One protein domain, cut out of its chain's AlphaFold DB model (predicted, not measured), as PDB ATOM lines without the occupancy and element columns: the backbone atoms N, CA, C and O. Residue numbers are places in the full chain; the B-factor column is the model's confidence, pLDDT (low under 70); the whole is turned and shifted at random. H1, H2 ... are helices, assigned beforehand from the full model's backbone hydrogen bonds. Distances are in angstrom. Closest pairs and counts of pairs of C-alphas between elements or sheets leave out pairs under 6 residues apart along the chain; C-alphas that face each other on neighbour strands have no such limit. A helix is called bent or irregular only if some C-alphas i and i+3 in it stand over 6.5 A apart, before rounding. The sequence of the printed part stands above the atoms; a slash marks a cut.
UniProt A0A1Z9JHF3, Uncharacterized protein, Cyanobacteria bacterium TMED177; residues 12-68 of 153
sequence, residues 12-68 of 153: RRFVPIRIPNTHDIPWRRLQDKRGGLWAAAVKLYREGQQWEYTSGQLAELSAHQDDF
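What this domain is: This is residues 12 to 68 of the 153 residues of an uncharacterized protein of Cyanobacteria bacterium TMED177 (UniProt A0A1Z9JHF3). The printed part makes an open, flat frame round an empty middle: the unnamed stretch of residues 12 to 26, then the kinked helix H1, the link of residues 47 to 54, and the shorter helix H2 form its sides in turn. It has 57 residues with two named helices, H1 then H2, and no named strand; the class is all helix. It is only just loose, close to extended, with a radius of gyration of the C-alphas of 15.0 A and spans of 37 by 34 by 15 A.

Where its parts are: H1, residues 27 to 46, begins at C-alpha 27 (-2.016, 2.014, -3.051) and is 27.3 A long. H2, residues 55 to 66, is 16.9 A long and ends at C-alpha 66 (-9.783, 27.083, -10.309).

How they stand to each other: H1 and H2 are apart. H1 has a kink of 55 degrees near residue 34 and is irregular, with C-alphas 32 and 35 7.3 A apart. In H2 every O i to N i+4 pair is within hydrogen-bond range; in H1, 13 of 16 are.

The domain as a whole: The C-alphas farthest apart, of Thr 22 and Gly 48, are 37.1 A apart. The printed part has no cut, and the link from H1 to H2 is short. Residues 12 to 13, 21 and 66 to 68 have pLDDT under 70.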
ATOM      1  N   ARG A  12     -15.835  20.343 -13.688       60.56
ATOM      2  CA  ARG A  12     -16.657  20.326 -12.466       60.56
ATOM      3  C   ARG A  12     -16.886  18.927 -11.887       60.56
ATOM      4  O   ARG A  12     -17.394  18.808 -10.778       60.56
ATOM      5  N   ARG A  13     -16.559  17.869 -12.641       67.12
ATOM      6  CA  ARG A  13     -16.743  16.464 -12.238       67.12
ATOM      7  C   ARG A  13     -15.578  15.901 -11.425       67.12
ATOM      8  O   ARG A  13     -15.721  14.816 -10.870       67.12
ATOM      9  N   PHE A  14     -14.450  16.604 -11.356       70.69
ATOM     10  CA  PHE A  14     -13.258  16.134 -10.658       70.69
ATOM     11  C   PHE A  14     -12.944  17.040  -9.472       70.69
ATOM     12  O   PHE A  14     -12.895  18.254  -9.616       70.69
ATOM     13  N   VAL A  15     -12.719  16.458  -8.293       77.75
ATOM     14  CA  VAL A  15     -12.261  17.192  -7.104       77.75
ATOM     15  C   VAL A  15     -10.756  16.974  -6.973       77.75
ATOM     16  O   VAL A  15     -10.347  15.921  -6.481       77.75
ATOM     17  N   PRO A  16      -9.913  17.894  -7.469       77.31
ATOM     18  CA  PRO A  16      -8.475  17.726  -7.366       77.31
ATOM     19  C   PRO A  16      -8.041  17.825  -5.900       77.31
ATOM     20  O   PRO A  16      -8.456  18.721  -5.168       77.31
ATOM     21  N   ILE A  17      -7.189  16.901  -5.464       80.31
ATOM     22  CA  ILE A  17      -6.597  16.909  -4.125       80.31
ATOM     23  C   ILE A  17      -5.095  17.096  -4.301       80.31
ATOM     24  O   ILE A  17      -4.436  16.291  -4.960       80.31
ATOM     25  N   ARG A  18      -4.544  18.168  -3.720       73.50
ATOM     26  CA  ARG A  18      -3.099  18.406  -3.728       73.50
ATOM     27  C   ARG A  18      -2.436  17.452  -2.740       73.50
ATOM     28  O   ARG A  18      -2.696  17.516  -1.543       73.50
ATOM     29  N   ILE A  19      -1.560  16.595  -3.248       77.12
ATOM     30  CA  ILE A  19      -0.735  15.701  -2.437       77.12
ATOM     31  C   ILE A  19       0.686  16.280  -2.421       77.12
ATOM     32  O   ILE A  19       1.212  16.590  -3.492       77.12
ATOM     33  N   PRO A  20       1.314  16.485  -1.248       70.62
ATOM     34  CA  PRO A  20       2.706  16.919  -1.181       70.62
ATOM     35  C   PRO A  20       3.630  15.919  -1.881       70.62
ATOM     36  O   PRO A  20       3.456  14.714  -1.730       70.62
ATOM     37  N   ASN A  21       4.671  16.402  -2.566       69.50
ATOM     38  CA  ASN A  21       5.650  15.539  -3.250       69.50
ATOM     39  C   ASN A  21       6.399  14.583  -2.302       69.50
ATOM     40  O   ASN A  21       7.037  13.638  -2.746       69.50
ATOM     41  N   THR A  22       6.338  14.838  -0.997       79.06
ATOM     42  CA  THR A  22       6.915  14.001   0.060       79.06
ATOM     43  C   THR A  22       5.978  12.883   0.522       79.06
ATOM     44  O   THR A  22       6.295  12.194   1.490       79.06
ATOM     45  N   HIS A  23       4.797  12.741  -0.085       78.56
ATOM     46  CA  HIS A  23       3.762  11.822   0.367       78.56
ATOM     47  C   HIS A  23       3.475  10.736  -0.672       78.56
ATOM     48  O   HIS A  23       2.876  10.992  -1.717       78.56
ATOM     49  N   ASP A  24       3.841   9.502  -0.335       83.62
ATOM     50  CA  ASP A  24       3.536   8.330  -1.148       83.62
ATOM     51  C   ASP A  24       2.126   7.811  -0.862       83.62
ATOM     52  O   ASP A  24       1.773   7.494   0.276       83.62
ATOM     53  N   ILE A  25       1.325   7.645  -1.918       83.69
ATOM     54  CA  ILE A  25      -0.002   7.035  -1.808       83.69
ATOM     55  C   ILE A  25       0.170   5.528  -1.550       83.69
ATOM     56  O   ILE A  25       0.699   4.817  -2.414       83.69
ATOM     57  N   PRO A  26      -0.316   4.979  -0.417       87.56
ATOM     58  CA  PRO A  26      -0.132   3.572  -0.069       87.56
ATOM     59  C   PRO A  26      -1.116   2.664  -0.832       87.56
ATOM     60  O   PRO A  26      -1.941   1.966  -0.238       87.56
ATOM     61  N   TRP A  27      -1.036   2.653  -2.163       87.94
ATOM     62  CA  TRP A  27      -2.016   2.014  -3.051       87.94
ATOM     63  C   TRP A  27      -2.172   0.502  -2.823       87.94
ATOM     64  O   TRP A  27      -3.277  -0.022  -2.947       87.94
ATOM     65  N   ARG A  28      -1.105  -0.193  -2.402       91.75
ATOM     66  CA  ARG A  28      -1.171  -1.619  -2.032       91.75
ATOM     67  C   ARG A  28      -2.085  -1.850  -0.827       91.75
ATOM     68  O   ARG A  28      -2.948  -2.714  -0.866       91.75
ATOM     69  N   ARG A  29      -1.974  -1.012   0.211       90.44
ATOM     70  CA  ARG A  29      -2.874  -1.080   1.376       90.44
ATOM     71  C   ARG A  29      -4.311  -0.720   0.996       90.44
ATOM     72  O   ARG A  29      -5.249  -1.272   1.564       90.44
ATOM     73  N   LEU A  30      -4.497   0.195   0.040       89.38
ATOM     74  CA  LEU A  30      -5.828   0.560  -0.456       89.38
ATOM     75  C   LEU A  30      -6.520  -0.601  -1.182       89.38
ATOM     76  O   LEU A  30      -7.731  -0.750  -1.028       89.38
ATOM     77  N   GLN A  31      -5.783  -1.446  -1.912       93.00
ATOM     78  CA  GLN A  31      -6.357  -2.649  -2.533       93.00
ATOM     79  C   GLN A  31      -6.980  -3.579  -1.487       93.00
ATOM     80  O   GLN A  31      -8.149  -3.944  -1.625       93.00
ATOM     81  N   ASP A  32      -6.251  -3.870  -0.408       94.38
ATOM     82  CA  ASP A  32      -6.727  -4.750   0.667       94.38
ATOM     83  C   ASP A  32      -7.930  -4.154   1.415       94.38
ATOM     84  O   ASP A  32      -8.835  -4.865   1.856       94.38
ATOM     85  N   LYS A  33      -7.971  -2.823   1.559       94.25
ATOM     86  CA  LYS A  33      -9.024  -2.109   2.300       94.25
ATOM     87  C   LYS A  33     -10.233  -1.719   1.452       94.25
ATOM     88  O   LYS A  33     -11.238  -1.286   2.020       94.25
ATOM     89  N   ARG A  34     -10.188  -1.910   0.128       94.12
ATOM     90  CA  ARG A  34     -11.255  -1.521  -0.810       94.12
ATOM     91  C   ARG A  34     -12.634  -2.007  -0.367       94.12
ATOM     92  O   ARG A  34     -13.584  -1.232  -0.383       94.12
ATOM     93  N   GLY A  35     -12.741  -3.273   0.039       95.56
ATOM     94  CA  GLY A  35     -14.013  -3.851   0.484       95.56
ATOM     95  C   GLY A  35     -14.586  -3.145   1.716       95.56
ATOM     96  O   GLY A  35     -15.772  -2.838   1.752       95.56
ATOM     97  N   GLY A  36     -13.731  -2.815   2.689       96.38
ATOM     98  CA  GLY A  36     -14.130  -2.091   3.897       96.38
ATOM     99  C   GLY A  36     -14.571  -0.654   3.612       96.38
ATOM    100  O   GLY A  36     -15.577  -0.210   4.159       96.38
ATOM    101  N   LEU A  37     -13.870   0.048   2.716       94.06
ATOM    102  CA  LEU A  37     -14.242   1.402   2.291       94.06
ATOM    103  C   LEU A  37     -15.625   1.422   1.625       94.06
ATOM    104  O   LEU A  37     -16.463   2.251   1.973       94.06
ATOM    105  N   TRP A  38     -15.900   0.466   0.733       95.50
ATOM    106  CA  TRP A  38     -17.220   0.329   0.112       95.50
ATOM    107  C   TRP A  38     -18.307  -0.056   1.114       95.50
ATOM    108  O   TRP A  38     -19.392   0.516   1.077       95.50
ATOM    109  N   ALA A  39     -18.025  -0.983   2.032       96.50
ATOM    110  CA  ALA A  39     -18.976  -1.358   3.076       96.50
ATOM    111  C   ALA A  39     -19.341  -0.159   3.969       96.50
ATOM    112  O   ALA A  39     -20.520   0.049   4.260       96.50
ATOM    113  N   ALA A  40     -18.354   0.657   4.351       95.94
ATOM    114  CA  ALA A  40     -18.574   1.885   5.111       95.94
ATOM    115  C   ALA A  40     -19.412   2.904   4.322       95.94
ATOM    116  O   ALA A  40     -20.386   3.432   4.855       95.94
ATOM    117  N   ALA A  41     -19.097   3.123   3.042       94.56
ATOM    118  CA  ALA A  41     -19.858   4.026   2.178       94.56
ATOM    119  C   ALA A  41     -21.322   3.578   2.007       94.56
ATOM    120  O   ALA A  41     -22.239   4.384   2.153       94.56
ATOM    121  N   VAL A  42     -21.560   2.282   1.768       96.44
ATOM    122  CA  VAL A  42     -22.916   1.716   1.638       96.44
ATOM    123  C   VAL A  42     -23.697   1.837   2.942       96.44
ATOM    124  O   VAL A  42     -24.894   2.121   2.906       96.44
ATOM    125  N   LYS A  43     -23.042   1.630   4.090       97.44
ATOM    126  CA  LYS A  43     -23.669   1.824   5.400       97.44
ATOM    127  C   LYS A  43     -24.146   3.271   5.565       97.44
ATOM    128  O   LYS A  43     -25.328   3.467   5.817       97.44
ATOM    129  N   LEU A  44     -23.269   4.256   5.341       96.38
ATOM    130  CA  LEU A  44     -23.607   5.684   5.444       96.38
ATOM    131  C   LEU A  44     -24.745   6.074   4.488       96.38
ATOM    132  O   LEU A  44     -25.677   6.768   4.885       96.38
ATOM    133  N   TYR A  45     -24.710   5.571   3.253       94.94
ATOM    134  CA  TYR A  45     -25.787   5.776   2.284       94.94
ATOM    135  C   TYR A  45     -27.132   5.225   2.783       94.94
ATOM    136  O   TYR A  45     -28.148   5.913   2.721       94.94
ATOM    137  N   ARG A  46     -27.149   3.998   3.324       96.31
ATOM    138  CA  ARG A  46     -28.364   3.372   3.881       96.31
ATOM    139  C   ARG A  46     -28.883   4.079   5.133       96.31
ATOM    140  O   ARG A  46     -30.079   4.032   5.390       96.31
ATOM    141  N   GLU A  47     -28.002   4.727   5.888       97.25
ATOM    142  CA  GLU A  47     -28.348   5.581   7.031       97.25
ATOM    143  C   GLU A  47     -28.871   6.965   6.603       97.25
ATOM    144  O   GLU A  47     -29.202   7.783   7.457       97.25
ATOM    145  N   GLY A  48     -28.971   7.234   5.295       95.00
ATOM    146  CA  GLY A  48     -29.512   8.484   4.763       95.00
ATOM    147  C   GLY A  48     -28.548   9.663   4.865       95.00
ATOM    148  O   GLY A  48     -28.987  10.811   4.812       95.00
ATOM    149  N   GLN A  49     -27.246   9.406   5.021       94.50
ATOM    150  CA  GLN A  49     -26.247  10.472   5.028       94.50
ATOM    151  C   GLN A  49     -26.262  11.225   3.697       94.50
ATOM    152  O   GLN A  49     -26.334  10.628   2.618       94.50
ATOM    153  N   GLN A  50     -26.174  12.551   3.780       89.50
ATOM    154  CA  GLN A  50     -26.132  13.402   2.601       89.50
ATOM    155  C   GLN A  50     -24.848  13.135   1.805       89.50
ATOM    156  O   GLN A  50     -23.742  13.235   2.332       89.50
ATOM    157  N   TRP A  51     -25.007  12.814   0.523       86.19
ATOM    158  CA  TRP A  51     -23.911  12.521  -0.406       86.19
ATOM    159  C   TRP A  51     -23.853  13.504  -1.586       86.19
ATOM    160  O   TRP A  51     -22.857  13.547  -2.304       86.19
ATOM    161  N   GLU A  52     -24.903  14.307  -1.776       85.81
ATOM    162  CA  GLU A  52     -24.944  15.387  -2.758       85.81
ATOM    163  C   GLU A  52     -24.383  16.681  -2.164       85.81
ATOM    164  O   GLU A  52     -24.715  17.068  -1.039       85.81
ATOM    165  N   TYR A  53     -23.571  17.384  -2.952       83.62
ATOM    166  CA  TYR A  53     -23.098  18.710  -2.582       83.62
ATOM    167  C   TYR A  53     -24.252  19.712  -2.566       83.62
ATOM    168  O   TYR A  53     -25.041  19.808  -3.506       83.62
ATOM    169  N   THR A  54     -24.302  20.523  -1.517       87.06
ATOM    170  CA  THR A  54     -25.148  21.719  -1.480       87.06
ATOM    171  C   THR A  54     -24.663  22.766  -2.487       87.06
ATOM    172  O   THR A  54     -23.509  22.758  -2.921       87.06
ATOM    173  N   SER A  55     -25.519  23.736  -2.820       79.56
ATOM    174  CA  SER A  55     -25.140  24.849  -3.704       79.56
ATOM    175  C   SER A  55     -23.939  25.649  -3.180       79.56
ATOM    176  O   SER A  55     -23.125  26.101  -3.979       79.56
ATOM    177  N   GLY A  56     -23.798  25.784  -1.853       82.50
ATOM    178  CA  GLY A  56     -22.638  26.433  -1.234       82.50
ATOM    179  C   GLY A  56     -21.346  25.635  -1.432       82.50
ATOM    180  O   GLY A  56     -20.348  26.187  -1.885       82.50
ATOM    181  N   GLN A  57     -21.391  24.321  -1.199       83.38
ATOM    182  CA  GLN A  57     -20.241  23.430  -1.406       83.38
ATOM    183  C   GLN A  57     -19.819  23.352  -2.876       83.38
ATOM    184  O   GLN A  57     -18.632  23.274  -3.171       83.38
ATOM    185  N   LEU A  58     -20.767  23.412  -3.817       79.62
ATOM    186  CA  LEU A  58     -20.451  23.478  -5.247       79.62
ATOM    187  C   LEU A  58     -19.703  24.764  -5.623       79.62
ATOM    188  O   LEU A  58     -18.827  24.721  -6.487       79.62
ATOM    189  N   ALA A  59     -20.030  25.897  -4.996       75.62
ATOM    190  CA  ALA A  59     -19.327  27.155  -5.228       75.62
ATOM    191  C   ALA A  59     -17.894  27.108  -4.674       75.62
ATOM    192  O   ALA A  59     -16.957  27.477  -5.380       75.62
ATOM    193  N   GLU A  60     -17.721  26.590  -3.455       79.94
ATOM    194  CA  GLU A  60     -16.407  26.379  -2.836       79.94
ATOM    195  C   GLU A  60     -15.546  25.413  -3.660       79.94
ATOM    196  O   GLU A  60     -14.386  25.692  -3.952       79.94
ATOM    197  N   LEU A  61     -16.144  24.317  -4.130       78.50
ATOM    198  CA  LEU A  61     -15.471  23.344  -4.979       78.50
ATOM    199  C   LEU A  61     -15.040  23.944  -6.322       78.50
ATOM    200  O   LEU A  61     -13.951  23.640  -6.801       78.50
ATOM    201  N   SER A  62     -15.875  24.797  -6.923       74.06
ATOM    202  CA  SER A  62     -15.524  25.507  -8.156       74.06
ATOM    203  C   SER A  62     -14.342  26.452  -7.936       74.06
ATOM    204  O   SER A  62     -13.449  26.484  -8.774       74.06
ATOM    205  N   ALA A  63     -14.320  27.187  -6.820       73.38
ATOM    206  CA  ALA A  63     -13.207  28.069  -6.482       73.38
ATOM    207  C   ALA A  63     -11.913  27.274  -6.246       73.38
ATOM    208  O   ALA A  63     -10.873  27.608  -6.800       73.38
ATOM    209  N   HIS A  64     -11.996  26.165  -5.505       73.44
ATOM    210  CA  HIS A  64     -10.863  25.262  -5.294       73.44
ATOM    211  C   HIS A  64     -10.355  24.666  -6.606       73.44
ATOM    212  O   HIS A  64      -9.155  24.617  -6.822       73.44
ATOM    213  N   GLN A  65     -11.237  24.229  -7.511       73.00
ATOM    214  CA  GLN A  65     -10.849  23.701  -8.826       73.00
ATOM    215  C   GLN A  65     -10.103  24.730  -9.683       73.00
ATOM    216  O   GLN A  65      -9.201  24.341 -10.430       73.00
ATOM    217  N   ASP A  66     -10.453  26.013  -9.571       69.06
ATOM    218  CA  ASP A  66      -9.783  27.083 -10.309       69.06
ATOM    219  C   ASP A  66      -8.294  27.198  -9.923       69.06
ATOM    220  O   ASP A  66      -7.468  27.461 -10.798       69.06
ATOM    221  N   ASP A  67      -7.913  26.864  -8.683       65.31
ATOM    222  CA  ASP A  67      -6.508  26.831  -8.229       65.31
ATOM    223  C   ASP A  67      -5.675  25.696  -8.860       65.31
ATOM    224  O   ASP A  67      -4.439  25.706  -8.802       65.31
ATOM    225  N   PHE A  68      -6.332  24.693  -9.451       64.00
ATOM    226  CA  PHE A  68      -5.683  23.573 -10.151       64.00
ATOM    227  C   PHE A  68      -5.727  23.721 -11.669       64.00
ATOM    228  O   PHE A  68      -5.117  22.909 -12.371       64.00
TER     229      PHE A  68